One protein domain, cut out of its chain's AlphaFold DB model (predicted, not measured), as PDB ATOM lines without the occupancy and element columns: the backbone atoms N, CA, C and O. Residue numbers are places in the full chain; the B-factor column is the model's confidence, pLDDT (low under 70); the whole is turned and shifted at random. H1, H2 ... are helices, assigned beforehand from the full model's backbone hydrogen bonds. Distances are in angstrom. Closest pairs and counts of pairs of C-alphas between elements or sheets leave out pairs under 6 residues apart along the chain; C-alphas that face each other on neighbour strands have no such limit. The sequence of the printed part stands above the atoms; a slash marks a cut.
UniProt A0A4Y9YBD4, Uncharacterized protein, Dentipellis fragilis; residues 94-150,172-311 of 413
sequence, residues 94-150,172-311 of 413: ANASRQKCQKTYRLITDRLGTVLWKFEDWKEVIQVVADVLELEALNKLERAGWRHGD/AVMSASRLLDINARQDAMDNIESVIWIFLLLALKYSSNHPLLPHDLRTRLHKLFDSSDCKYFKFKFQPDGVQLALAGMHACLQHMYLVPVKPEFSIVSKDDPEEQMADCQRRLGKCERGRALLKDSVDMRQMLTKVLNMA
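This is residues 94 to 150 and 172 to 311 of the 413 residues of an uncharacterized protein of Dentipellis fragilis (UniProt A0A4Y9YBD4). An up-and-down bundle of four helices, H2, H5, H7 and H9, makes the body, and the longest helix, H8, runs away from it as an arm, meeting the bundle at H7 with its last part, residues 286 to 294. H1 crosses H5 on the outside of the bundle, the short H3 and H4 pack on the first part of H5, and H6 meets the last part of H7. The printed part has 197 residues with nine named helices, H1 to H9 in chain order, and no named strand; its class is all helix. It is compact, with a radius of gyration of the C-alphas of 18.4 A, and spans 59 by 43 by 39 A.

H8, residues 273 to 294, is 31.4 A long and runs from C-alpha 273 at (-20.461, 25.593, -11.926) to C-alpha 294 at (1.128, 43.719, -25.817). The bundle holds H2, residues 122 to 134; H5, residues 188 to 206, 27.1 A; H7, residues 240 to 257, 25.3 A; and H9, residues 297 to 310, 19.8 A. H1, residues 97 to 116, is 28.0 A long and begins at C-alpha 97 (17.626, 32.002, -8.475). H3 is residues 137 to 143, H4 residues 176 to 180 and H6 residues 214 to 226.

H8 touches H7 at a steep tilt of 59 degrees, with the C-alphas of His 255 and Cys 287 closest at 4.5 A. H7 has a kink of 26 degrees near residue 251. H7 touches H9 at a shallow tilt of 22 degrees, opposite ways, closest at the C-alphas of Ala 245 and Val 307, 6.1 A. H9 touches H2 at 21 degrees, a shallow tilt, opposite ways, closest at the C-alphas of Ala 130 and Arg 301, 5.6 A. H5, the hub, touches H1, H2, H3, H4 and H7. The C-alphas of Ile 196 and Met 249, the closest of H5 and H7, are 6.8 A apart. H1 touches H5 with residues 108 to 113 alone, at a steep tilt of 66 degrees; the C-alphas of Gly 113 and Leu 202 are closest, at 6.8 A. H6 and H7 only just touch, with 3 pairs of C-alphas within 8 A, the closest Phe 225 and Tyr 257 at 7.3 A. Every O i to N i+4 pair is within hydrogen-bond range in H2, H3, H4, H5, H6, H8 and H9, against 12 of 16 in H1 and 12 of 14 in H7.

The two farthest C-alphas, of Glu 120 and Ile 267, are 59.7 A apart. Residues 151 to 171 are not printed; C-alphas 150 and 172 are 11.7 A apart across the cut. The links H6 to H7 and H7 to H8 are long, and residues 266 to 272 stand free. The mean pLDDT of the printed part is 74.4; 66 residues are under 70, among them 94 to 117 and 135 to 150.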
ATOM      1  N   ALA A  94      14.084  25.714  -4.670       35.78
ATOM      2  CA  ALA A  94      15.334  25.234  -4.102       35.78
ATOM      3  C   ALA A  94      16.514  25.630  -5.020       35.78
ATOM      4  O   ALA A  94      16.766  24.977  -6.027       35.78
ATOM      5  N   ASN A  95      17.260  26.671  -4.628       45.25
ATOM      6  CA  ASN A  95      18.606  27.071  -5.092       45.25
ATOM      7  C   ASN A  95      18.736  28.111  -6.239       45.25
ATOM      8  O   ASN A  95      17.903  28.238  -7.130       45.25
ATOM      9  N   ALA A  96      19.868  28.841  -6.192       39.44
ATOM     10  CA  ALA A  96      20.517  29.732  -7.180       39.44
ATOM     11  C   ALA A  96      19.752  30.939  -7.778       39.44
ATOM     12  O   ALA A  96      20.393  31.934  -8.131       39.44
ATOM     13  N   SER A  97      18.423  30.917  -7.872       43.81
ATOM     14  CA  SER A  97      17.626  32.002  -8.475       43.81
ATOM     15  C   SER A  97      17.619  33.285  -7.629       43.81
ATOM     16  O   SER A  97      17.749  34.387  -8.164       43.81
ATOM     17  N   ARG A  98      17.599  33.152  -6.294       40.16
ATOM     18  CA  ARG A  98      17.545  34.265  -5.322       40.16
ATOM     19  C   ARG A  98      18.685  35.282  -5.477       40.16
ATOM     20  O   ARG A  98      18.457  36.486  -5.409       40.16
ATOM     21  N   GLN A  99      19.905  34.808  -5.734       40.19
ATOM     22  CA  GLN A  99      21.093  35.664  -5.855       40.19
ATOM     23  C   GLN A  99      21.174  36.372  -7.220       40.19
ATOM     24  O   GLN A  99      21.827  37.408  -7.343       40.19
ATOM     25  N   LYS A 100      20.512  35.827  -8.251       40.12
ATOM     26  CA  LYS A 100      20.469  36.418  -9.597       40.12
ATOM     27  C   LYS A 100      19.438  37.545  -9.680       40.12
ATOM     28  O   LYS A 100      19.800  38.623 -10.139       40.12
ATOM     29  N   CYS A 101      18.236  37.362  -9.121       34.66
ATOM     30  CA  CYS A 101      17.219  38.422  -9.052       34.66
ATOM     31  C   CYS A 101      17.761  39.692  -8.373       34.66
ATOM     32  O   CYS A 101      17.617  40.791  -8.899       34.66
ATOM     33  N   GLN A 102      18.456  39.542  -7.239       39.38
ATOM     34  CA  GLN A 102      19.044  40.670  -6.503       39.38
ATOM     35  C   GLN A 102      20.109  41.434  -7.312       39.38
ATOM     36  O   GLN A 102      20.171  42.661  -7.244       39.38
ATOM     37  N   LYS A 103      20.931  40.736  -8.110       41.38
ATOM     38  CA  LYS A 103      21.940  41.374  -8.977       41.38
ATOM     39  C   LYS A 103      21.298  42.200 -10.089       41.38
ATOM     40  O   LYS A 103      21.763  43.302 -10.370       41.38
ATOM     41  N   THR A 104      20.225  41.687 -10.679       37.88
ATOM     42  CA  THR A 104      19.501  42.350 -11.763       37.88
ATOM     43  C   THR A 104      18.832  43.645 -11.300       37.88
ATOM     44  O   THR A 104      19.047  44.687 -11.913       37.88
ATOM     45  N   TYR A 105      18.124  43.622 -10.164       40.72
ATOM     46  CA  TYR A 105      17.538  44.833  -9.569       40.72
ATOM     47  C   TYR A 105      18.593  45.907  -9.251       40.72
ATOM     48  O   TYR A 105      18.374  47.085  -9.530       40.72
ATOM     49  N   ARG A 106      19.767  45.503  -8.746       45.38
ATOM     50  CA  ARG A 106      20.878  46.416  -8.423       45.38
ATOM     51  C   ARG A 106      21.509  47.073  -9.659       45.38
ATOM     52  O   ARG A 106      21.894  48.237  -9.618       45.38
ATOM     53  N   LEU A 107      21.605  46.351 -10.776       43.81
ATOM     54  CA  LEU A 107      22.120  46.890 -12.043       43.81
ATOM     55  C   LEU A 107      21.201  47.972 -12.627       43.81
ATOM     56  O   LEU A 107      21.678  48.972 -13.163       43.81
ATOM     57  N   ILE A 108      19.889  47.794 -12.481       45.12
ATOM     58  CA  ILE A 108      18.868  48.722 -12.979       45.12
ATOM     59  C   ILE A 108      18.897  50.042 -12.213       45.12
ATOM     60  O   ILE A 108      18.934  51.116 -12.819       45.12
ATOM     61  N   THR A 109      18.924  49.963 -10.880       52.72
ATOM     62  CA  THR A 109      18.978  51.139 -10.003       52.72
ATOM     63  C   THR A 109      20.235  51.967 -10.240       52.72
ATOM     64  O   THR A 109      20.152  53.196 -10.281       52.72
ATOM     65  N   ASP A 110      21.382  51.304 -10.422       52.91
ATOM     66  CA  ASP A 110      22.684  51.973 -10.422       52.91
ATOM     67  C   ASP A 110      23.133  52.446 -11.804       52.91
ATOM     68  O   ASP A 110      23.916  53.387 -11.861       52.91
ATOM     69  N   ARG A 111      22.666  51.851 -12.913       58.22
ATOM     70  CA  ARG A 111      23.030  52.298 -14.277       58.22
ATOM     71  C   ARG A 111      21.922  53.064 -14.991       58.22
ATOM     72  O   ARG A 111      22.206  54.050 -15.658       58.22
ATOM     73  N   LEU A 112      20.670  52.629 -14.874       58.12
ATOM     74  CA  LEU A 112      19.549  53.264 -15.577       58.12
ATOM     75  C   LEU A 112      18.971  54.416 -14.757       58.12
ATOM     76  O   LEU A 112      18.777  55.513 -15.279       58.12
ATOM     77  N   GLY A 113      18.838  54.224 -13.440       61.38
ATOM     78  CA  GLY A 113      18.539  55.318 -12.513       61.38
ATOM     79  C   GLY A 113      19.569  56.454 -12.597       61.38
ATOM     80  O   GLY A 113      19.199  57.625 -12.561       61.38
ATOM     81  N   THR A 114      20.847  56.122 -12.814       61.19
ATOM     82  CA  THR A 114      21.943  57.084 -13.043       61.19
ATOM     83  C   THR A 114      22.111  57.522 -14.503       61.19
ATOM     84  O   THR A 114      23.095  58.171 -14.850       61.19
ATOM     85  N   VAL A 115      21.151  57.281 -15.386       68.44
ATOM     86  CA  VAL A 115      21.039  58.058 -16.635       68.44
ATOM     87  C   VAL A 115      19.786  58.914 -16.576       68.44
ATOM     88  O   VAL A 115      19.838  60.101 -16.883       68.44
ATOM     89  N   LEU A 116      18.703  58.349 -16.044       67.19
ATOM     90  CA  LEU A 116      17.413  59.017 -15.941       67.19
ATOM     91  C   LEU A 116      17.393  60.154 -14.896       67.19
ATOM     92  O   LEU A 116      16.581  61.063 -14.996       67.19
ATOM     93  N   TRP A 117      18.332  60.176 -13.944       69.81
ATOM     94  CA  TRP A 117      18.538  61.321 -13.036       69.81
ATOM     95  C   TRP A 117      18.995  62.617 -13.707       69.81
ATOM     96  O   TRP A 117      18.937  63.662 -13.067       69.81
ATOM     97  N   LYS A 118      19.511  62.559 -14.939       78.62
ATOM     98  CA  LYS A 118      20.023  63.753 -15.623       78.62
ATOM     99  C   LYS A 118      18.915  64.602 -16.238       78.62
ATOM    100  O   LYS A 118      19.208  65.713 -16.661       78.62
ATOM    101  N   PHE A 119      17.695  64.075 -16.316       80.69
ATOM    102  CA  PHE A 119      16.567  64.787 -16.902       80.69
ATOM    103  C   PHE A 119      15.999  65.801 -15.917       80.69
ATOM    104  O   PHE A 119      15.804  65.512 -14.730       80.69
ATOM    105  N   GLU A 120      15.739  66.993 -16.437       80.75
ATOM    106  CA  GLU A 120      15.258  68.131 -15.658       80.75
ATOM    107  C   GLU A 120      13.735  68.129 -15.522       80.75
ATOM    108  O   GLU A 120      13.219  68.870 -14.692       80.75
ATOM    109  N   ASP A 121      13.018  67.283 -16.272       84.94
ATOM    110  CA  ASP A 121      11.556  67.159 -16.258       84.94
ATOM    111  C   ASP A 121      11.125  65.678 -16.343       84.94
ATOM    112  O   ASP A 121      11.682  64.866 -17.085       84.94
ATOM    113  N   TRP A 122      10.078  65.317 -15.596       85.62
ATOM    114  CA  TRP A 122       9.389  64.031 -15.719       85.62
ATOM    115  C   TRP A 122       8.838  63.769 -17.120       85.62
ATOM    116  O   TRP A 122       8.777  62.612 -17.543       85.62
ATOM    117  N   LYS A 123       8.460  64.821 -17.847       88.00
ATOM    118  CA  LYS A 123       8.037  64.721 -19.242       88.00
ATOM    119  C   LYS A 123       9.143  64.133 -20.116       88.00
ATOM    120  O   LYS A 123       8.856  63.261 -20.927       88.00
ATOM    121  N   GLU A 124      10.393  64.552 -19.920       88.62
ATOM    122  CA  GLU A 124      11.542  64.009 -20.655       88.62
ATOM    123  C   GLU A 124      11.786  62.544 -20.292       88.62
ATOM    124  O   GLU A 124      12.010  61.728 -21.178       88.62
ATOM    125  N   VAL A 125      11.666  62.177 -19.010       86.75
ATOM    126  CA  VAL A 125      11.792  60.776 -18.573       86.75
ATOM    127  C   VAL A 125      10.744  59.894 -19.254       86.75
ATOM    128  O   VAL A 125      11.078  58.833 -19.776       86.75
ATOM    129  N   ILE A 126       9.480  60.325 -19.271       85.75
ATOM    130  CA  ILE A 126       8.402  59.576 -19.928       85.75
ATOM    131  C   ILE A 126       8.609  59.542 -21.443       85.75
ATOM    132  O   ILE A 126       8.367  58.503 -22.047       85.75
ATOM    133  N   GLN A 127       9.063  60.640 -22.053       87.75
ATOM    134  CA  GLN A 127       9.378  60.675 -23.478       87.75
ATOM    135  C   GLN A 127      10.483  59.675 -23.805       87.75
ATOM    136  O   GLN A 127      10.294  58.861 -24.689       87.75
ATOM    137  N   VAL A 128      11.569  59.631 -23.031       86.06
ATOM    138  CA  VAL A 128      12.637  58.636 -23.209       86.06
ATOM    139  C   VAL A 128      12.109  57.217 -23.039       86.06
ATOM    140  O   VAL A 128      12.492  56.329 -23.789       86.06
ATOM    141  N   VAL A 129      11.215  56.977 -22.081       83.69
ATOM    142  CA  VAL A 129      10.566  55.668 -21.922       83.69
ATOM    143  C   VAL A 129       9.719  55.319 -23.149       83.69
ATOM    144  O   VAL A 129       9.816  54.201 -23.657       83.69
ATOM    145  N   ALA A 130       8.924  56.265 -23.650       84.56
ATOM    146  CA  ALA A 130       8.138  56.095 -24.862       84.56
ATOM    147  C   ALA A 130       9.037  55.863 -26.082       84.56
ATOM    148  O   ALA A 130       8.748  54.957 -26.850       84.56
ATOM    149  N   ASP A 131      10.152  56.586 -26.200       83.06
ATOM    150  CA  ASP A 131      11.141  56.480 -27.272       83.06
ATOM    151  C   ASP A 131      11.913  55.159 -27.204       83.06
ATOM    152  O   ASP A 131      12.244  54.584 -28.230       83.06
ATOM    153  N   VAL A 132      12.200  54.633 -26.009       79.94
ATOM    154  CA  VAL A 132      12.822  53.308 -25.826       79.94
ATOM    155  C   VAL A 132      11.861  52.202 -26.250       79.94
ATOM    156  O   VAL A 132      12.282  51.223 -26.863       79.94
ATOM    157  N   LEU A 133      10.568  52.367 -25.960       76.56
ATOM    158  CA  LEU A 133       9.522  51.493 -26.489       76.56
ATOM    159  C   LEU A 133       9.309  51.722 -27.996       76.56
ATOM    160  O   LEU A 133       8.904  50.797 -28.711       76.56
ATOM    161  N   GLU A 134       9.529  52.954 -28.477       74.31
ATOM    162  CA  GLU A 134       9.402  53.372 -29.878       74.31
ATOM    163  C   GLU A 134      10.494  52.799 -30.730       74.31
ATOM    164  O   GLU A 134      10.173  52.329 -31.825       74.31
ATOM    165  N   LEU A 135      11.725  52.816 -30.210       61.09
ATOM    166  CA  LEU A 135      12.915  52.360 -30.877       61.09
ATOM    167  C   LEU A 135      12.555  51.018 -31.463       61.09
ATOM    168  O   LEU A 135      12.525  49.978 -30.797       61.09
ATOM    169  N   GLU A 136      12.309  51.068 -32.769       53.50
ATOM    170  CA  GLU A 136      12.070  49.893 -33.551       53.50
ATOM    171  C   GLU A 136      13.242  48.949 -33.353       53.50
ATOM    172  O   GLU A 136      13.059  47.806 -33.663       53.50
ATOM    173  N   ALA A 137      14.387  49.359 -32.789       52.31
ATOM    174  CA  ALA A 137      15.409  48.481 -32.253       52.31
ATOM    175  C   ALA A 137      14.876  47.310 -31.419       52.31
ATOM    176  O   ALA A 137      15.365  46.235 -31.672       52.31
ATOM    177  N   LEU A 138      13.889  47.386 -30.519       53.91
ATOM    178  CA  LEU A 138      13.464  46.142 -29.837       53.91
ATOM    179  C   LEU A 138      12.856  45.129 -30.830       53.91
ATOM    180  O   LEU A 138      13.266  43.972 -30.859       53.91
ATOM    181  N   ASN A 139      12.000  45.599 -31.741       52.34
ATOM    182  CA  ASN A 139      11.386  44.774 -32.791       52.34
ATOM    183  C   ASN A 139      12.313  44.481 -33.992       52.34
ATOM    184  O   ASN A 139      12.151  43.476 -34.669       52.34
ATOM    185  N   LYS A 140      13.270  45.350 -34.310       56.00
ATOM    186  CA  LYS A 140      14.242  45.284 -35.414       56.00
ATOM    187  C   LYS A 140      15.462  44.504 -34.976       56.00
ATOM    188  O   LYS A 140      15.986  43.796 -35.811       56.00
ATOM    189  N   LEU A 141      15.889  44.586 -33.716       51.09
ATOM    190  CA  LEU A 141      16.854  43.661 -33.118       51.09
ATOM    191  C   LEU A 141      16.235  42.263 -33.129       51.09
ATOM    192  O   LEU A 141      16.847  41.345 -33.664       51.09
ATOM    193  N   GLU A 142      14.976  42.117 -32.696       55.38
ATOM    194  CA  GLU A 142      14.266  40.838 -32.780       55.38
ATOM    195  C   GLU A 142      14.140  40.321 -34.228       55.38
ATOM    196  O   GLU A 142      14.527  39.186 -34.509       55.38
ATOM    197  N   ARG A 143      13.672  41.150 -35.176       57.19
ATOM    198  CA  ARG A 143      13.566  40.788 -36.606       57.19
ATOM    199  C   ARG A 143      14.924  40.575 -37.283       57.19
ATOM    200  O   ARG A 143      15.002  39.777 -38.208       57.19
ATOM    201  N   ALA A 144      15.978  41.267 -36.851       56.56
ATOM    202  CA  ALA A 144      17.342  41.100 -37.356       56.56
ATOM    203  C   ALA A 144      18.087  39.942 -36.675       56.56
ATOM    204  O   ALA A 144      19.269  39.747 -36.942       56.56
ATOM    205  N   GLY A 145      17.434  39.190 -35.782       52.44
ATOM    206  CA  GLY A 145      18.053  38.082 -35.053       52.44
ATOM    207  C   GLY A 145      19.047  38.515 -33.969       52.44
ATOM    208  O   GLY A 145      19.629  37.657 -33.313       52.44
ATOM    209  N   TRP A 146      19.213  39.818 -33.736       41.97
ATOM    210  CA  TRP A 146      19.999  40.353 -32.631       41.97
ATOM    211  C   TRP A 146      19.213  40.182 -31.337       41.97
ATOM    212  O   TRP A 146      18.312  40.952 -31.006       41.97
ATOM    213  N   ARG A 147      19.546  39.136 -30.590       56.94
ATOM    214  CA  ARG A 147      18.942  38.868 -29.287       56.94
ATOM    215  C   ARG A 147      19.852  39.412 -28.198       56.94
ATOM    216  O   ARG A 147      21.039  39.108 -28.146       56.94
ATOM    217  N   HIS A 148      19.285  40.219 -27.310       48.38
ATOM    218  CA  HIS A 148      19.996  40.746 -26.153       48.38
ATOM    219  C   HIS A 148      20.305  39.598 -25.169       48.38
ATOM    220  O   HIS A 148      19.495  39.281 -24.299       48.38
ATOM    221  N   GLY A 149      21.481  38.975 -25.305       49.88
ATOM    222  CA  GLY A 149      21.993  37.951 -24.385       49.88
ATOM    223  C   GLY A 149      22.010  36.511 -24.906       49.88
ATOM    224  O   GLY A 149      21.859  35.605 -24.091       49.88
ATOM    225  N   ASP A 150      22.176  36.288 -26.213       44.56
ATOM    226  CA  ASP A 150      22.405  34.943 -26.755       44.56
ATOM    227  C   ASP A 150      23.897  34.558 -26.645       44.56
ATOM    228  O   ASP A 150      24.724  35.157 -27.338       44.56
ATOM    229  N   ALA A 172      20.116  43.540 -18.526       53.31
ATOM    230  CA  ALA A 172      18.981  42.633 -18.647       53.31
ATOM    231  C   ALA A 172      18.175  42.676 -17.349       53.31
ATOM    232  O   ALA A 172      18.493  41.967 -16.395       53.31
ATOM    233  N   VAL A 173      17.138  43.514 -17.301       61.91
ATOM    234  CA  VAL A 173      16.047  43.288 -16.348       61.91
ATOM    235  C   VAL A 173      15.415  41.957 -16.748       61.91
ATOM    236  O   VAL A 173      15.071  41.757 -17.910       61.91
ATOM    237  N   MET A 174      15.363  40.998 -15.826       69.88
ATOM    238  CA  MET A 174      14.720  39.716 -16.096       69.88
ATOM    239  C   MET A 174      13.241  39.877 -15.783       69.88
ATOM    240  O   MET A 174      12.891  40.266 -14.668       69.88
ATOM    241  N   SER A 175      12.403  39.580 -16.767       78.56
ATOM    242  CA  SER A 175      10.960  39.464 -16.594       78.56
ATOM    243  C   SER A 175      10.600  38.360 -15.607       78.56
ATOM    244  O   SER A 175      11.377  37.422 -15.393       78.56
ATOM    245  N   ALA A 176       9.397  38.420 -15.038       74.31
ATOM    246  CA  ALA A 176       8.885  37.355 -14.183       74.31
ATOM    247  C   ALA A 176       8.884  35.995 -14.907       74.31
ATOM    248  O   ALA A 176       9.271  34.984 -14.322       74.31
ATOM    249  N   SER A 177       8.540  35.983 -16.199       74.25
ATOM    250  CA  SER A 177       8.568  34.788 -17.051       74.25
ATOM    251  C   SER A 177       9.960  34.150 -17.090       74.25
ATOM    252  O   SER A 177      10.099  32.947 -16.877       74.25
ATOM    253  N   ARG A 178      11.012  34.961 -17.262       80.00
ATOM    254  CA  ARG A 178      12.406  34.485 -17.284       80.00
ATOM    255  C   ARG A 178      12.963  34.121 -15.914       80.00
ATOM    256  O   ARG A 178      13.958  33.403 -15.819       80.00
ATOM    257  N   LEU A 179      12.359  34.624 -14.842       75.38
ATOM    258  CA  LEU A 179      12.677  34.175 -13.487       75.38
ATOM    259  C   LEU A 179      12.106  32.783 -13.198       75.38
ATOM    260  O   LEU A 179      12.723  32.032 -12.441       75.38
ATOM    261  N   LEU A 180      10.963  32.443 -13.800       73.62
ATOM    262  CA  LEU A 180      10.358  31.114 -13.704       73.62
ATOM    263  C   LEU A 180      11.056  30.098 -14.617       73.62
ATOM    264  O   LEU A 180      11.264  28.960 -14.204       73.62
ATOM    265  N   ASP A 181      11.467  30.517 -15.814       79.75
ATOM    266  CA  ASP A 181      12.256  29.704 -16.739       79.75
ATOM    267  C   ASP A 181      13.432  30.511 -17.304       79.75
ATOM    268  O   ASP A 181      13.285  31.343 -18.196       79.75
ATOM    269  N   ILE A 182      14.634  30.234 -16.795       78.62
ATOM    270  CA  ILE A 182      15.859  30.934 -17.206       78.62
ATOM    271  C   ILE A 182      16.210  30.715 -18.683       78.62
ATOM    272  O   ILE A 182      16.945  31.521 -19.256       78.62
ATOM    273  N   ASN A 183      15.695  29.636 -19.281       82.00
ATOM    274  CA  ASN A 183      15.902  29.294 -20.683       82.00
ATOM    275  C   ASN A 183      14.778  29.831 -21.579       82.00
ATOM    276  O   ASN A 183      14.860  29.682 -22.802       82.00
ATOM    277  N   ALA A 184      13.746  30.459 -21.005       80.31
ATOM    278  CA  ALA A 184      12.710  31.109 -21.786       80.31
ATOM    279  C   ALA A 184      13.332  32.198 -22.665       80.31
ATOM    280  O   ALA A 184      14.205  32.971 -22.244       80.31
ATOM    281  N   ARG A 185      12.879  32.241 -23.918       81.56
ATOM    282  CA  ARG A 185      13.312  33.254 -24.877       81.56
ATOM    283  C   ARG A 185      12.844  34.624 -24.407       81.56
ATOM    284  O   ARG A 185      11.673  34.774 -24.090       81.56
ATOM    285  N   GLN A 186      13.757  35.597 -24.442       82.56
ATOM    286  CA  GLN A 186      13.403  37.003 -24.281       82.56
ATOM    287  C   GLN A 186      12.459  37.408 -25.417       82.56
ATOM    288  O   GLN A 186      12.825  37.255 -26.589       82.56
ATOM    289  N   ASP A 187      11.293  37.939 -25.074       82.56
ATOM    290  CA  ASP A 187      10.336  38.496 -26.029       82.56
ATOM    291  C   ASP A 187      10.056  39.993 -25.782       82.56
ATOM    292  O   ASP A 187      10.631  40.638 -24.899       82.56
ATOM    293  N   ALA A 188       9.198  40.586 -26.616       80.56
ATOM    294  CA  ALA A 188       8.792  41.982 -26.479       80.56
ATOM    295  C   ALA A 188       8.088  42.272 -25.138       80.56
ATOM    296  O   ALA A 188       8.245  43.368 -24.592       80.56
ATOM    297  N   MET A 189       7.362  41.298 -24.579       81.44
ATOM    298  CA  MET A 189       6.670  41.458 -23.297       81.44
ATOM    299  C   MET A 189       7.672  41.583 -22.155       81.44
ATOM    300  O   MET A 189       7.501  42.435 -21.283       81.44
ATOM    301  N   ASP A 190       8.752  40.805 -22.195       83.81
ATOM    302  CA  ASP A 190       9.809  40.884 -21.194       83.81
ATOM    303  C   ASP A 190      10.464  42.277 -21.171       83.81
ATOM    304  O   ASP A 190      10.775  42.815 -20.104       83.81
ATOM    305  N   ASN A 191      10.637  42.908 -22.338       82.69
ATOM    306  CA  ASN A 191      11.168  44.271 -22.441       82.69
ATOM    307  C   ASN A 191      10.182  45.312 -21.896       82.69
ATOM    308  O   ASN A 191      10.585  46.235 -21.188       82.69
ATOM    309  N   ILE A 192       8.890  45.155 -22.191       82.62
ATOM    310  CA  ILE A 192       7.830  46.018 -21.661       82.62
ATOM    311  C   ILE A 192       7.788  45.939 -20.132       82.62
ATOM    312  O   ILE A 192       7.809  46.968 -19.457       82.62
ATOM    313  N   GLU A 193       7.795  44.728 -19.576       85.06
ATOM    314  CA  GLU A 193       7.847  44.513 -18.132       85.06
ATOM    315  C   GLU A 193       9.070  45.214 -17.519       85.06
ATOM    316  O   GLU A 193       8.957  45.938 -16.530       85.06
ATOM    317  N   SER A 194      10.229  45.066 -18.156       84.31
ATOM    318  CA  SER A 194      11.485  45.689 -17.734       84.31
ATOM    319  C   SER A 194      11.400  47.213 -17.658       84.31
ATOM    320  O   SER A 194      11.822  47.821 -16.670       84.31
ATOM    321  N   VAL A 195      10.827  47.835 -18.689       84.12
ATOM    322  CA  VAL A 195      10.606  49.284 -18.757       84.12
ATOM    323  C   VAL A 195       9.682  49.747 -17.634       84.12
ATOM    324  O   VAL A 195       9.943  50.770 -17.000       84.12
ATOM    325  N   ILE A 196       8.644  48.974 -17.329       84.00
ATOM    326  CA  ILE A 196       7.705  49.307 -16.259       84.00
ATOM    327  C   ILE A 196       8.379  49.214 -14.893       84.00
ATOM    328  O   ILE A 196       8.191  50.108 -14.067       84.00
ATOM    329  N   TRP A 197       9.220  48.201 -14.666       83.12
ATOM    330  CA  TRP A 197      10.010  48.096 -13.439       83.12
ATOM    331  C   TRP A 197      10.937  49.291 -13.246       83.12
ATOM    332  O   TRP A 197      10.992  49.859 -12.152       83.12
ATOM    333  N   ILE A 198      11.626  49.702 -14.309       82.69
ATOM    334  CA  ILE A 198      12.467  50.900 -14.300       82.69
ATOM    335  C   ILE A 198      11.621  52.122 -13.945       82.69
ATOM    336  O   ILE A 198      11.979  52.878 -13.046       82.69
ATOM    337  N   PHE A 199      10.484  52.308 -14.614       83.25
ATOM    338  CA  PHE A 199       9.667  53.495 -14.423       83.25
ATOM    339  C   PHE A 199       9.057  53.575 -13.019       83.25
ATOM    340  O   PHE A 199       9.104  54.620 -12.368       83.25
ATOM    341  N   LEU A 200       8.556  52.451 -12.510       84.00
ATOM    342  CA  LEU A 200       8.031  52.340 -11.155       84.00
ATOM    343  C   LEU A 200       9.110  52.642 -10.115       84.00
ATOM    344  O   LEU A 200       8.872  53.410  -9.186       84.00
ATOM    345  N   LEU A 201      10.314  52.104 -10.295       83.12
ATOM    346  CA  LEU A 201      11.447  52.385  -9.422       83.12
ATOM    347  C   LEU A 201      11.796  53.881  -9.392       83.12
ATOM    348  O   LEU A 201      12.030  54.427  -8.313       83.12
ATOM    349  N   LEU A 202      11.824  54.551 -10.548       82.00
ATOM    350  CA  LEU A 202      12.068  55.996 -10.611       82.00
ATOM    351  C   LEU A 202      10.980  56.761  -9.869       82.00
ATOM    352  O   LEU A 202      11.287  57.619  -9.046       82.00
ATOM    353  N   ALA A 203       9.713  56.435 -10.129       82.06
ATOM    354  CA  ALA A 203       8.585  57.078  -9.473       82.06
ATOM    355  C   ALA A 203       8.657  56.915  -7.951       82.06
ATOM    356  O   ALA A 203       8.405  57.857  -7.209       82.06
ATOM    357  N   LEU A 204       9.069  55.747  -7.465       79.50
ATOM    358  CA  LEU A 204       9.207  55.480  -6.036       79.50
ATOM    359  C   LEU A 204      10.379  56.215  -5.399       79.50
ATOM    360  O   LEU A 204      10.254  56.722  -4.289       79.50
ATOM    361  N   LYS A 205      11.515  56.273  -6.092       76.81
ATOM    362  CA  LYS A 205      12.721  56.921  -5.577       76.81
ATOM    363  C   LYS A 205      12.610  58.446  -5.582       76.81
ATOM    364  O   LYS A 205      13.242  59.097  -4.756       76.81
ATOM    365  N   TYR A 206      11.840  59.000  -6.516       74.31
ATOM    366  CA  TYR A 206      11.874  60.428  -6.826       74.31
ATOM    367  C   TYR A 206      10.535  61.148  -6.712       74.31
ATOM    368  O   TYR A 206      10.494  62.371  -6.818       74.31
ATOM    369  N   SER A 207       9.432  60.444  -6.455       73.00
ATOM    370  CA  SER A 207       8.223  61.133  -6.020       73.00
ATOM    371  C   SER A 207       8.452  61.631  -4.593       73.00
ATOM    372  O   SER A 207       8.439  60.871  -3.626       73.00
ATOM    373  N   SER A 208       8.713  62.930  -4.488       60.97
ATOM    374  CA  SER A 208       9.201  63.655  -3.309       60.97
ATOM    375  C   SER A 208       8.341  63.527  -2.046       60.97
ATOM    376  O   SER A 208       8.808  63.861  -0.963       60.97
ATOM    377  N   ASN A 209       7.117  63.007  -2.163       63.47
ATOM    378  CA  ASN A 209       6.152  62.896  -1.070       63.47
ATOM    379  C   ASN A 209       5.687  61.459  -0.804       63.47
ATOM    380  O   ASN A 209       4.592  61.273  -0.272       63.47
ATOM    381  N   HIS A 210       6.454  60.431  -1.177       62.00
ATOM    382  CA  HIS A 210       6.006  59.066  -0.916       62.00
ATOM    383  C   HIS A 210       6.173  58.705   0.576       62.00
ATOM    384  O   HIS A 210       7.301  58.591   1.050       62.00
ATOM    385  N   PRO A 211       5.091  58.443   1.336       61.38
ATOM    386  CA  PRO A 211       5.175  58.156   2.772       61.38
ATOM    387  C   PRO A 211       5.657  56.727   3.080       61.38
ATOM    388  O   PRO A 211       5.490  56.257   4.201       61.38
ATOM    389  N   LEU A 212       6.166  55.986   2.086       65.06
ATOM    390  CA  LEU A 212       6.500  54.576   2.284       65.06
ATOM    391  C   LEU A 212       7.971  54.419   2.611       65.06
ATOM    392  O   LEU A 212       8.838  54.831   1.845       65.06
ATOM    393  N   LEU A 213       8.225  53.709   3.703       72.25
ATOM    394  CA  LEU A 213       9.533  53.146   3.975       72.25
ATOM    395  C   LEU A 213       9.873  52.077   2.914       72.25
ATOM    396  O   LEU A 213       8.970  51.388   2.425       72.25
ATOM    397  N   PRO A 214      11.162  51.884   2.577       64.56
ATOM    398  CA  PRO A 214      11.621  50.865   1.625       64.56
ATOM    399  C   PRO A 214      11.029  49.462   1.842       64.56
ATOM    400  O   PRO A 214      10.667  48.774   0.885       64.56
ATOM    401  N   HIS A 215      10.876  49.045   3.102       68.94
ATOM    402  CA  HIS A 215      10.316  47.737   3.432       68.94
ATOM    403  C   HIS A 215       8.808  47.649   3.136       68.94
ATOM    404  O   HIS A 215       8.360  46.684   2.508       68.94
ATOM    405  N   ASP A 216       8.032  48.679   3.494       74.19
ATOM    406  CA  ASP A 216       6.603  48.746   3.164       74.19
ATOM    407  C   ASP A 216       6.382  48.774   1.659       74.19
ATOM    408  O   ASP A 216       5.433  48.181   1.144       74.19
ATOM    409  N   LEU A 217       7.275  49.456   0.946       68.06
ATOM    410  CA  LEU A 217       7.250  49.516  -0.496       68.06
ATOM    411  C   LEU A 217       7.406  48.126  -1.113       68.06
ATOM    412  O   LEU A 217       6.578  47.731  -1.930       68.06
ATOM    413  N   ARG A 218       8.397  47.346  -0.678       66.75
ATOM    414  CA  ARG A 218       8.594  45.971  -1.155       66.75
ATOM    415  C   ARG A 218       7.360  45.098  -0.920       66.75
ATOM    416  O   ARG A 218       6.859  44.475  -1.854       66.75
ATOM    417  N   THR A 219       6.834  45.090   0.303       70.88
ATOM    418  CA  THR A 219       5.644  44.300   0.667       70.88
ATOM    419  C   THR A 219       4.421  44.699  -0.157       70.88
ATOM    420  O   THR A 219       3.570  43.868  -0.479       70.88
ATOM    421  N   ARG A 220       4.313  45.976  -0.526       69.81
ATOM    422  CA  ARG A 220       3.198  46.486  -1.327       69.81
ATOM    423  C   ARG A 220       3.383  46.289  -2.821       69.81
ATOM    424  O   ARG A 220       2.377  46.061  -3.479       69.81
ATOM    425  N   LEU A 221       4.608  46.325  -3.340       70.75
ATOM    426  CA  LEU A 221       4.905  45.964  -4.726       70.75
ATOM    427  C   LEU A 221       4.497  44.520  -5.005       70.75
ATOM    428  O   LEU A 221       3.805  44.282  -5.983       70.75
ATOM    429  N   HIS A 222       4.797  43.586  -4.098       67.75
ATOM    430  CA  HIS A 222       4.278  42.218  -4.206       67.75
ATOM    431  C   HIS A 222       2.743  42.197  -4.302       67.75
ATOM    432  O   HIS A 222       2.178  41.655  -5.247       67.75
ATOM    433  N   LYS A 223       2.054  42.908  -3.401       69.44
ATOM    434  CA  LYS A 223       0.583  42.988  -3.420       69.44
ATOM    435  C   LYS A 223       0.004  43.683  -4.661       69.44
ATOM    436  O   LYS A 223      -1.115  43.364  -5.044       69.44
ATOM    437  N   LEU A 224       0.723  44.638  -5.254       66.56
ATOM    438  CA  LEU A 224       0.301  45.389  -6.445       66.56
ATOM    439  C   LEU A 224       0.145  44.475  -7.667       66.56
ATOM    440  O   LEU A 224      -0.708  44.733  -8.514       66.56
ATOM    441  N   PHE A 225       0.976  43.438  -7.761       64.12
ATOM    442  CA  PHE A 225       0.976  42.506  -8.887       64.12
ATOM    443  C   PHE A 225       0.213  41.213  -8.587       64.12
ATOM    444  O   PHE A 225      -0.408  40.668  -9.495       64.12
ATOM    445  N   ASP A 226       0.161  40.783  -7.323       64.75
ATOM    446  CA  ASP A 226      -0.620  39.606  -6.919       64.75
ATOM    447  C   ASP A 226      -2.122  39.902  -6.782       64.75
ATOM    448  O   ASP A 226      -2.953  38.993  -6.834       64.75
ATOM    449  N   SER A 227      -2.505  41.170  -6.593       61.03
ATOM    450  CA  SER A 227      -3.911  41.541  -6.474       61.03
ATOM    451  C   SER A 227      -4.509  41.965  -7.810       61.03
ATOM    452  O   SER A 227      -4.075  42.926  -8.446       61.03
ATOM    453  N   SER A 228      -5.595  41.295  -8.192       56.62
ATOM    454  CA  SER A 228      -6.439  41.695  -9.319       56.62
ATOM    455  C   SER A 228      -7.163  43.023  -9.104       56.62
ATOM    456  O   SER A 228      -7.701  43.589 -10.054       56.62
ATOM    457  N   ASP A 229      -7.200  43.537  -7.874       61.50
ATOM    458  CA  ASP A 229      -7.823  44.822  -7.603       61.50
ATOM    459  C   ASP A 229      -6.907  45.947  -8.106       61.50
ATOM    460  O   ASP A 229      -5.842  46.210  -7.564       61.50
ATOM    461  N   CYS A 230      -7.353  46.733  -9.087       52.97
ATOM    462  CA  CYS A 230      -6.648  47.948  -9.538       52.97
ATOM    463  C   CYS A 230      -6.533  49.023  -8.425       52.97
ATOM    464  O   CYS A 230      -5.921  50.074  -8.603       52.97
ATOM    465  N   LYS A 231      -7.119  48.769  -7.246       59.94
ATOM    466  CA  LYS A 231      -7.126  49.643  -6.065       59.94
ATOM    467  C   LYS A 231      -5.756  49.769  -5.383       59.94
ATOM    468  O   LYS A 231      -5.679  50.428  -4.349       59.94
ATOM    469  N   TYR A 232      -4.694  49.132  -5.881       55.09
ATOM    470  CA  TYR A 232      -3.381  49.135  -5.219       55.09
ATOM    471  C   TYR A 232      -2.476  50.307  -5.613       55.09
ATOM    472  O   TYR A 232      -1.634  50.698  -4.804       55.09
ATOM    473  N   PHE A 233      -2.754  51.006  -6.718       63.94
ATOM    474  CA  PHE A 233      -2.256  52.374  -6.936       63.94
ATOM    475  C   PHE A 233      -3.039  53.402  -6.090       63.94
ATOM    476  O   PHE A 233      -3.412  54.474  -6.553       63.94
ATOM    477  N   LYS A 234      -3.303  53.082  -4.815       69.12
ATOM    478  CA  LYS A 234      -3.822  54.037  -3.814       69.12
ATOM    479  C   LYS A 234      -2.827  55.155  -3.510       69.12
ATOM    480  O   LYS A 234      -3.198  56.162  -2.913       69.12
ATOM    481  N   PHE A 235      -1.568  54.955  -3.886       71.75
ATOM    482  CA  PHE A 235      -0.552  55.985  -3.837       71.75
ATOM    483  C   PHE A 235      -0.844  57.033  -4.887       71.75
ATOM    484  O   PHE A 235      -1.226  56.702  -6.004       71.75
ATOM    485  N   LYS A 236      -0.670  58.289  -4.492       82.50
ATOM    486  CA  LYS A 236      -0.623  59.399  -5.427       82.50
ATOM    487  C   LYS A 236       0.840  59.662  -5.732       82.50
ATOM    488  O   LYS A 236       1.545  60.237  -4.907       82.50
ATOM    489  N   PHE A 237       1.281  59.218  -6.898       83.75
ATOM    490  CA  PHE A 237       2.545  59.638  -7.469       83.75
ATOM    491  C   PHE A 237       2.407  61.087  -7.925       83.75
ATOM    492  O   PHE A 237       1.471  61.444  -8.636       83.75
ATOM    493  N   GLN A 238       3.332  61.924  -7.470       83.94
ATOM    494  CA  GLN A 238       3.528  63.260  -8.008       83.94
ATOM    495  C   GLN A 238       4.683  63.226  -9.017       83.94
ATOM    496  O   GLN A 238       5.728  62.646  -8.691       83.94
ATOM    497  N   PRO A 239       4.515  63.851 -10.196       88.19
ATOM    498  CA  PRO A 239       3.303  64.546 -10.654       88.19
ATOM    499  C   PRO A 239       2.173  63.604 -11.107       88.19
ATOM    500  O   PRO A 239       2.425  62.446 -11.435       88.19
ATOM    501  N   ASP A 240       0.938  64.114 -11.202       88.75
ATOM    502  CA  ASP A 240      -0.250  63.338 -11.621       88.75
ATOM    503  C   ASP A 240      -0.062  62.619 -12.976       88.75
ATOM    504  O   ASP A 240      -0.638  61.556 -13.211       88.75
ATOM    505  N   GLY A 241       0.783  63.155 -13.863       89.94
ATOM    506  CA  GLY A 241       1.167  62.486 -15.110       89.94
ATOM    507  C   GLY A 241       1.897  61.157 -14.896       89.94
ATOM    508  O   GLY A 241       1.614  60.189 -15.600       89.94
ATOM    509  N   VAL A 242       2.771  61.066 -13.887       88.88
ATOM    510  CA  VAL A 242       3.453  59.814 -13.506       88.88
ATOM    511  C   VAL A 242       2.445  58.799 -12.978       88.88
ATOM    512  O   VAL A 242       2.502  57.632 -13.363       88.88
ATOM    513  N   GLN A 243       1.484  59.236 -12.154       90.12
ATOM    514  CA  GLN A 243       0.389  58.378 -11.692       90.12
ATOM    515  C   GLN A 243      -0.394  57.796 -12.870       90.12
ATOM    516  O   GLN A 243      -0.668  56.598 -12.899       90.12
ATOM    517  N   LEU A 244      -0.765  58.645 -13.832       90.81
ATOM    518  CA  LEU A 244      -1.561  58.236 -14.983       90.81
ATOM    519  C   LEU A 244      -0.790  57.255 -15.876       90.81
ATOM    520  O   LEU A 244      -1.358  56.250 -16.303       90.81
ATOM    521  N   ALA A 245       0.505  57.502 -16.097       90.12
ATOM    522  CA  ALA A 245       1.379  56.607 -16.849       90.12
ATOM    523  C   ALA A 245       1.499  55.240 -16.165       90.12
ATOM    524  O   ALA A 245       1.297  54.210 -16.806       90.12
ATOM    525  N   LEU A 246       1.772  55.217 -14.856       88.62
ATOM    526  CA  LEU A 246       1.878  53.979 -14.080       88.62
ATOM    527  C   LEU A 246       0.569  53.198 -14.053       88.62
ATOM    528  O   LEU A 246       0.592  51.983 -14.219       88.62
ATOM    529  N   ALA A 247      -0.563  53.880 -13.881       89.06
ATOM    530  CA  ALA A 247      -1.872  53.243 -13.910       89.06
ATOM    531  C   ALA A 247      -2.165  52.622 -15.284       89.06
ATOM    532  O   ALA A 247      -2.642  51.491 -15.349       89.06
ATOM    533  N   GLY A 248      -1.836  53.322 -16.374       89.25
ATOM    534  CA  GLY A 248      -1.968  52.794 -17.733       89.25
ATOM    535  C   GLY A 248      -1.072  51.577 -17.977       89.25
ATOM    536  O   GLY A 248      -1.550  50.536 -18.420       89.25
ATOM    537  N   MET A 249       0.210  51.673 -17.613       87.25
ATOM    538  CA  MET A 249       1.167  50.566 -17.729       87.25
ATOM    539  C   MET A 249       0.772  49.356 -16.877       87.25
ATOM    540  O   MET A 249       0.871  48.219 -17.331       87.25
ATOM    541  N   HIS A 250       0.277  49.577 -15.660       85.06
ATOM    542  CA  HIS A 250      -0.200  48.500 -14.797       85.06
ATOM    543  C   HIS A 250      -1.463  47.843 -15.342       85.06
ATOM    544  O   HIS A 250      -1.522  46.620 -15.369       85.06
ATOM    545  N   ALA A 251      -2.427  48.617 -15.846       84.50
ATOM    546  CA  ALA A 251      -3.624  48.069 -16.485       84.50
ATOM    547  C   ALA A 251      -3.265  47.170 -17.682       84.50
ATOM    548  O   ALA A 251      -3.832  46.091 -17.838       84.50
ATOM    549  N   CYS A 252      -2.267  47.569 -18.474       83.31
ATOM    550  CA  CYS A 252      -1.694  46.723 -19.518       83.31
ATOM    551  C   CYS A 252      -1.131  45.413 -18.938       83.31
ATOM    552  O   CYS A 252      -1.518  44.325 -19.365       83.31
ATOM    553  N   LEU A 253      -0.270  45.503 -17.921       82.62
ATOM    554  CA  LEU A 253       0.368  44.343 -17.290       82.62
ATOM    555  C   LEU A 253      -0.595  43.399 -16.573       82.62
ATOM    556  O   LEU A 253      -0.332  42.199 -16.507       82.62
ATOM    557  N   GLN A 254      -1.705  43.899 -16.033       83.75
ATOM    558  CA  GLN A 254      -2.681  43.069 -15.329       83.75
ATOM    559  C   GLN A 254      -3.178  41.917 -16.209       83.75
ATOM    560  O   GLN A 254      -3.357  40.805 -15.721       83.75
ATOM    561  N   HIS A 255      -3.317  42.136 -17.517       81.69
ATOM    562  CA  HIS A 255      -3.689  41.081 -18.461       81.69
ATOM    563  C   HIS A 255      -2.609  39.999 -18.647       81.69
ATOM    564  O   HIS A 255      -2.920  38.890 -19.090       81.69
ATOM    565  N   MET A 256      -1.354  40.291 -18.297       78.12
ATOM    566  CA  MET A 256      -0.258  39.321 -18.339       78.12
ATOM    567  C   MET A 256      -0.284  38.403 -17.119       78.12
ATOM    568  O   MET A 256      -0.288  37.182 -17.279       78.12
ATOM    569  N   TYR A 257      -0.357  38.985 -15.920       78.12
ATOM    570  CA  TYR A 257      -0.219  38.238 -14.666       78.12
ATOM    571  C   TYR A 257      -1.513  37.581 -14.194       78.12
ATOM    572  O   TYR A 257      -1.475  36.524 -13.566       78.12
ATOM    573  N   LEU A 258      -2.672  38.160 -14.515       77.38
ATOM    574  CA  LEU A 258      -3.961  37.610 -14.106       77.38
ATOM    575  C   LEU A 258      -4.399  36.515 -15.076       77.38
ATOM    576  O   LEU A 258      -5.366  36.681 -15.815       77.38
ATOM    577  N   VAL A 259      -3.701  35.381 -15.088       79.31
ATOM    578  CA  VAL A 259      -4.244  34.173 -15.720       79.31
ATOM    579  C   VAL A 259      -5.391  33.700 -14.834       79.31
ATOM    580  O   VAL A 259      -5.144  33.383 -13.669       79.31
ATOM    581  N   PRO A 260      -6.647  33.683 -15.315       80.94
ATOM    582  CA  PRO A 260      -7.732  33.131 -14.524       80.94
ATOM    583  C   PRO A 260      -7.392  31.680 -14.214       80.94
ATOM    584  O   PRO A 260      -7.169  30.876 -15.122       80.94
ATOM    585  N   VAL A 261      -7.298  31.362 -12.928       83.06
ATOM    586  CA  VAL A 261      -7.136  29.981 -12.491       83.06
ATOM    587  C   VAL A 261      -8.446  29.277 -12.809       83.06
ATOM    588  O   VAL A 261      -9.517  29.782 -12.463       83.06
ATOM    589  N   LYS A 262      -8.361  28.138 -13.501       85.50
ATOM    590  CA  LYS A 262      -9.531  27.303 -13.766       85.50
ATOM    591  C   LYS A 262     -10.204  27.014 -12.417       85.50
ATOM    592  O   LYS A 262      -9.503  26.523 -11.531       85.50
ATOM    593  N   PRO A 263     -11.499  27.331 -12.235       82.50
ATOM    594  CA  PRO A 263     -12.155  27.122 -10.957       82.50
ATOM    595  C   PRO A 263     -12.047  25.644 -10.590       82.50
ATOM    596  O   PRO A 263     -12.420  24.762 -11.368       82.50
ATOM    597  N   GLU A 264     -11.486  25.373  -9.417       84.38
ATOM    598  CA  GLU A 264     -11.586  24.058  -8.812       84.38
ATOM    599  C   GLU A 264     -13.009  23.946  -8.281       84.38
ATOM    600  O   GLU A 264     -13.387  24.631  -7.328       84.38
ATOM    601  N   PHE A 265     -13.823  23.122  -8.937       78.31
ATOM    602  CA  PHE A 265     -15.183  22.852  -8.495       78.31
ATOM    603  C   PHE A 265     -15.137  22.074  -7.181       78.31
ATOM    604  O   PHE A 265     -15.196  20.845  -7.152       78.31
ATOM    605  N   SER A 266     -14.979  22.794  -6.071       78.44
ATOM    606  CA  SER A 266     -15.184  22.208  -4.758       78.44
ATOM    607  C   SER A 266     -16.673  21.913  -4.602       78.44
ATOM    608  O   SER A 266     -17.521  22.739  -4.940       78.44
ATOM    609  N   ILE A 267     -16.981  20.744  -4.043       71.75
ATOM    610  CA  ILE A 267     -18.344  20.234  -3.802       71.75
ATOM    611  C   ILE A 267     -19.185  21.201  -2.929       71.75
ATOM    612  O   ILE A 267     -20.392  21.037  -2.796       71.75
ATOM    613  N   VAL A 268     -18.561  22.223  -2.329       72.06
ATOM    614  CA  VAL A 268     -19.158  23.121  -1.332       72.06
ATOM    615  C   VAL A 268     -19.542  24.497  -1.903       72.06
ATOM    616  O   VAL A 268     -20.237  25.252  -1.223       72.06
ATOM    617  N   SER A 269     -19.143  24.854  -3.134       78.94
ATOM    618  CA  SER A 269     -19.586  26.132  -3.715       78.94
ATOM    619  C   SER A 269     -21.069  26.067  -4.078       78.94
ATOM    620  O   SER A 269     -21.510  25.133  -4.742       78.94
ATOM    621  N   LYS A 270     -21.843  27.060  -3.629       85.19
ATOM    622  CA  LYS A 270     -23.266  27.204  -3.975       85.19
ATOM    623  C   LYS A 270     -23.482  27.819  -5.356       85.19
ATOM    624  O   LYS A 270     -24.608  27.787  -5.842       85.19
ATOM    625  N   ASP A 271     -22.439  28.400  -5.938       86.81
ATOM    626  CA  ASP A 271     -22.534  29.068  -7.229       86.81
ATOM    627  C   ASP A 271     -22.582  28.025  -8.346       86.81
ATOM    628  O   ASP A 271     -21.853  27.028  -8.304       86.81
ATOM    629  N   ASP A 272     -23.410  28.282  -9.356       91.12
ATOM    630  CA  ASP A 272     -23.574  27.408 -10.512       91.12
ATOM    631  C   ASP A 272     -22.207  27.161 -11.193       91.12
ATOM    632  O   ASP A 272     -21.536  28.118 -11.607       91.12
ATOM    633  N   PRO A 273     -21.736  25.901 -11.289       90.00
ATOM    634  CA  PRO A 273     -20.461  25.593 -11.926       90.00
ATOM    635  C   PRO A 273     -20.406  26.043 -13.393       90.00
ATOM    636  O   PRO A 273     -19.320  26.375 -13.882       90.00
ATOM    637  N   GLU A 274     -21.545  26.099 -14.092       92.19
ATOM    638  CA  GLU A 274     -21.602  26.605 -15.465       92.19
ATOM    639  C   GLU A 274     -21.340  28.113 -15.513       92.19
ATOM    640  O   GLU A 274     -20.525  28.572 -16.321       92.19
ATOM    641  N   GLU A 275     -21.935  28.882 -14.597       92.88
ATOM    642  CA  GLU A 275     -21.702  30.325 -14.488       92.88
ATOM    643  C   GLU A 275     -20.236  30.633 -14.136       92.88
ATOM    644  O   GLU A 275     -19.609  31.485 -14.774       92.88
ATOM    645  N   GLN A 276     -19.645  29.891 -13.191       88.50
ATOM    646  CA  GLN A 276     -18.231  30.045 -12.824       88.50
ATOM    647  C   GLN A 276     -17.287  29.740 -13.996       88.50
ATOM    648  O   GLN A 276     -16.306  30.456 -14.223       88.50
ATOM    649  N   MET A 277     -17.570  28.682 -14.763       90.75
ATOM    650  CA  MET A 277     -16.785  28.341 -15.950       90.75
ATOM    651  C   MET A 277     -16.930  29.410 -17.037       90.75
ATOM    652  O   MET A 277     -15.927  29.814 -17.632       90.75
ATOM    653  N   ALA A 278     -18.148  29.904 -17.270       93.12
ATOM    654  CA  ALA A 278     -18.413  30.961 -18.236       93.12
ATOM    655  C   ALA A 278     -17.694  32.270 -17.863       93.12
ATOM    656  O   ALA A 278     -17.102  32.914 -18.736       93.12
ATOM    657  N   ASP A 279     -17.671  32.653 -16.581       90.19
ATOM    658  CA  ASP A 279     -16.900  33.815 -16.125       90.19
ATOM    659  C   ASP A 279     -15.390  33.595 -16.286       90.19
ATOM    660  O   ASP A 279     -14.688  34.460 -16.820       90.19
ATOM    661  N   CYS A 280     -14.885  32.410 -15.928       89.62
ATOM    662  CA  CYS A 280     -13.479  32.061 -16.117       89.62
ATOM    663  C   CYS A 280     -13.059  32.172 -17.592       89.62
ATOM    664  O   CYS A 280     -12.053  32.816 -17.900       89.62
ATOM    665  N   GLN A 281     -13.839  31.606 -18.516       92.62
ATOM    666  CA  GLN A 281     -13.585  31.697 -19.959       92.62
ATOM    667  C   GLN A 281     -13.660  33.144 -20.460       92.62
ATOM    668  O   GLN A 281     -12.800  33.592 -21.223       92.62
ATOM    669  N   ARG A 282     -14.644  33.920 -19.987       92.56
ATOM    670  CA  ARG A 282     -14.781  35.345 -20.320       92.56
ATOM    671  C   ARG A 282     -13.560  36.145 -19.871       92.56
ATOM    672  O   ARG A 282     -13.077  36.998 -20.622       92.56
ATOM    673  N   ARG A 283     -13.057  35.893 -18.659       87.44
ATOM    674  CA  ARG A 283     -11.837  36.517 -18.128       87.44
ATOM    675  C   ARG A 283     -10.608  36.075 -18.915       87.44
ATOM    676  O   ARG A 283      -9.794  36.928 -19.250       87.44
ATOM    677  N   LEU A 284     -10.515  34.797 -19.283       89.12
ATOM    678  CA  LEU A 284      -9.387  34.266 -20.049       89.12
ATOM    679  C   LEU A 284      -9.306  34.947 -21.415       89.12
ATOM    680  O   LEU A 284      -8.262  35.491 -21.760       89.12
ATOM    681  N   GLY A 285     -10.437  35.061 -22.118       90.69
ATOM    682  CA  GLY A 285     -10.497  35.773 -23.393       90.69
ATOM    683  C   GLY A 285     -10.140  37.262 -23.277       90.69
ATOM    684  O   GLY A 285      -9.556  37.830 -24.200       90.69
ATOM    685  N   LYS A 286     -10.445  37.929 -22.150       88.31
ATOM    686  CA  LYS A 286      -9.967  39.305 -21.896       88.31
ATOM    687  C   LYS A 286      -8.445  39.349 -21.745       88.31
ATOM    688  O   LYS A 286      -7.821  40.238 -22.316       88.31
ATOM    689  N   CYS A 287      -7.858  38.406 -21.011       86.56
ATOM    690  CA  CYS A 287      -6.410  38.331 -20.817       86.56
ATOM    691  C   CYS A 287      -5.672  38.002 -22.118       86.56
ATOM    692  O   CYS A 287      -4.670  38.638 -22.419       86.56
ATOM    693  N   GLU A 288      -6.194  37.085 -22.932       89.56
ATOM    694  CA  GLU A 288      -5.631  36.762 -24.248       89.56
ATOM    695  C   GLU A 288      -5.659  37.962 -25.196       89.56
ATOM    696  O   GLU A 288      -4.646  38.263 -25.828       89.56
ATOM    697  N   ARG A 289      -6.777  38.703 -25.246       88.06
ATOM    698  CA  ARG A 289      -6.850  39.961 -26.005       88.06
ATOM    699  C   ARG A 289      -5.855  40.993 -25.481       88.06
ATOM    700  O   ARG A 289      -5.152  41.597 -26.279       88.06
ATOM    701  N   GLY A 290      -5.753  41.158 -24.163       85.50
ATOM    702  CA  GLY A 290      -4.779  42.064 -23.550       85.50
ATOM    703  C   GLY A 290      -3.332  41.695 -23.888       85.50
ATOM    704  O   GLY A 290      -2.551  42.560 -24.266       85.50
ATOM    705  N   ARG A 291      -2.979  40.404 -23.852       85.12
ATOM    706  CA  ARG A 291      -1.658  39.935 -24.295       85.12
ATOM    707  C   ARG A 291      -1.427  40.154 -25.782       85.12
ATOM    708  O   ARG A 291      -0.312  40.475 -26.167       85.12
ATOM    709  N   ALA A 292      -2.449  39.978 -26.617       86.06
ATOM    710  CA  ALA A 292      -2.331  40.238 -28.047       86.06
ATOM    711  C   ALA A 292      -2.008  41.714 -28.331       86.06
ATOM    712  O   ALA A 292      -1.171  41.971 -29.188       86.06
ATOM    713  N   LEU A 293      -2.592  42.649 -27.571       81.81
ATOM    714  CA  LEU A 293      -2.260  44.080 -27.642       81.81
ATOM    715  C   LEU A 293      -0.807  44.357 -27.219       81.81
ATOM    716  O   LEU A 293      -0.159  45.235 -27.764       81.81
ATOM    717  N   LEU A 294      -0.258  43.572 -26.286       82.38
ATOM    718  CA  LEU A 294       1.128  43.719 -25.817       82.38
ATOM    719  C   LEU A 294       2.178  43.036 -26.692       82.38
ATOM    720  O   LEU A 294       3.372  43.211 -26.448       82.38
ATOM    721  N   LYS A 295       1.765  42.277 -27.714       82.62
ATOM    722  CA  LYS A 295       2.708  41.754 -28.711       82.62
ATOM    723  C   LYS A 295       3.331  42.866 -29.546       82.62
ATOM    724  O   LYS A 295       4.414  42.668 -30.087       82.62
ATOM    725  N   ASP A 296       2.658  44.006 -29.652       79.12
ATOM    726  CA  ASP A 296       3.207  45.204 -30.263       79.12
ATOM    727  C   ASP A 296       3.344  46.301 -29.201       79.12
ATOM    728  O   ASP A 296       2.417  46.590 -28.446       79.12
ATOM    729  N   SER A 297       4.506  46.951 -29.136       82.81
ATOM    730  CA  SER A 297       4.691  48.096 -28.246       82.81
ATOM    731  C   SER A 297       3.868  49.310 -28.689       82.81
ATOM    732  O   SER A 297       3.715  50.242 -27.900       82.81
ATOM    733  N   VAL A 298       3.301  49.309 -29.909       87.06
ATOM    734  CA  VAL A 298       2.443  50.379 -30.449       87.06
ATOM    735  C   VAL A 298       1.384  50.837 -29.450       87.06
ATOM    736  O   VAL A 298       1.308  52.037 -29.190       87.06
ATOM    737  N   ASP A 299       0.614  49.926 -28.859       85.38
ATOM    738  CA  ASP A 299      -0.503  50.308 -27.990       85.38
ATOM    739  C   ASP A 299      -0.016  50.961 -26.691       85.38
ATOM    740  O   ASP A 299      -0.546  51.989 -26.254       85.38
ATOM    741  N   MET A 300       1.052  50.418 -26.097       86.31
ATOM    742  CA  MET A 300       1.661  51.003 -24.901       86.31
ATOM    743  C   MET A 300       2.262  52.379 -25.193       86.31
ATOM    744  O   MET A 300       2.127  53.295 -24.382       86.31
ATOM    745  N   ARG A 301       2.870  52.557 -26.369       87.31
ATOM    746  CA  ARG A 301       3.376  53.858 -26.817       87.31
ATOM    747  C   ARG A 301       2.256  54.855 -26.997       87.31
ATOM    748  O   ARG A 301       2.320  55.923 -26.407       87.31
ATOM    749  N   GLN A 302       1.210  54.504 -27.741       90.81
ATOM    750  CA  GLN A 302       0.057  55.382 -27.936       90.81
ATOM    751  C   GLN A 302      -0.552  55.802 -26.597       90.81
ATOM    752  O   GLN A 302      -0.901  56.970 -26.415       90.81
ATOM    753  N   MET A 303      -0.625  54.878 -25.635       92.50
ATOM    754  CA  MET A 303      -1.047  55.179 -24.272       92.50
ATOM    755  C   MET A 303      -0.100  56.181 -23.592       92.50
ATOM    756  O   MET A 303      -0.573  57.212 -23.113       92.50
ATOM    757  N   LEU A 304       1.216  55.954 -23.599       89.75
ATOM    758  CA  LEU A 304       2.185  56.869 -22.982       89.75
ATOM    759  C   LEU A 304       2.222  58.240 -23.666       89.75
ATOM    760  O   LEU A 304       2.225  59.258 -22.978       89.75
ATOM    761  N   THR A 305       2.158  58.298 -24.996       91.88
ATOM    762  CA  THR A 305       2.037  59.539 -25.773       91.88
ATOM    763  C   THR A 305       0.762  60.292 -25.408       91.88
ATOM    764  O   THR A 305       0.775  61.509 -25.225       91.88
ATOM    765  N   LYS A 306      -0.357  59.582 -25.240       93.50
ATOM    766  CA  LYS A 306      -1.606  60.190 -24.776       93.50
ATOM    767  C   LYS A 306      -1.454  60.755 -23.362       93.50
ATOM    768  O   LYS A 306      -1.892  61.877 -23.121       93.50
ATOM    769  N   VAL A 307      -0.797  60.035 -22.453       90.75
ATOM    770  CA  VAL A 307      -0.505  60.526 -21.097       90.75
ATOM    771  C   VAL A 307       0.399  61.760 -21.132       90.75
ATOM    772  O   VAL A 307       0.083  62.749 -20.474       90.75
ATOM    773  N   LEU A 308       1.461  61.750 -21.942       91.62
ATOM    774  CA  LEU A 308       2.355  62.893 -22.157       91.62
ATOM    775  C   LEU A 308       1.599  64.149 -22.591       91.62
ATOM    776  O   LEU A 308       1.874  65.231 -22.076       91.62
ATOM    777  N   ASN A 309       0.638  63.995 -23.499       92.88
ATOM    778  CA  ASN A 309      -0.132  65.107 -24.050       92.88
ATOM    779  C   ASN A 309      -1.254  65.592 -23.120       92.88
ATOM    780  O   ASN A 309      -1.596  66.772 -23.137       92.88
ATOM    781  N   MET A 310      -1.854  64.696 -22.332       91.75
ATOM    782  CA  MET A 310      -2.991  65.025 -21.464       91.75
ATOM    783  C   MET A 310      -2.574  65.532 -20.084       91.75
ATOM    784  O   MET A 310      -3.297  66.325 -19.476       91.75
ATOM    785  N   ALA A 311      -1.457  65.042 -19.551       91.25
ATOM    786  CA  ALA A 311      -1.039  65.372 -18.203       91.25
ATOM    787  C   ALA A 311      -0.396  66.761 -18.129       91.25
ATOM    788  O   ALA A 311       0.327  67.202 -19.023       91.25
TER     789      ALA A 311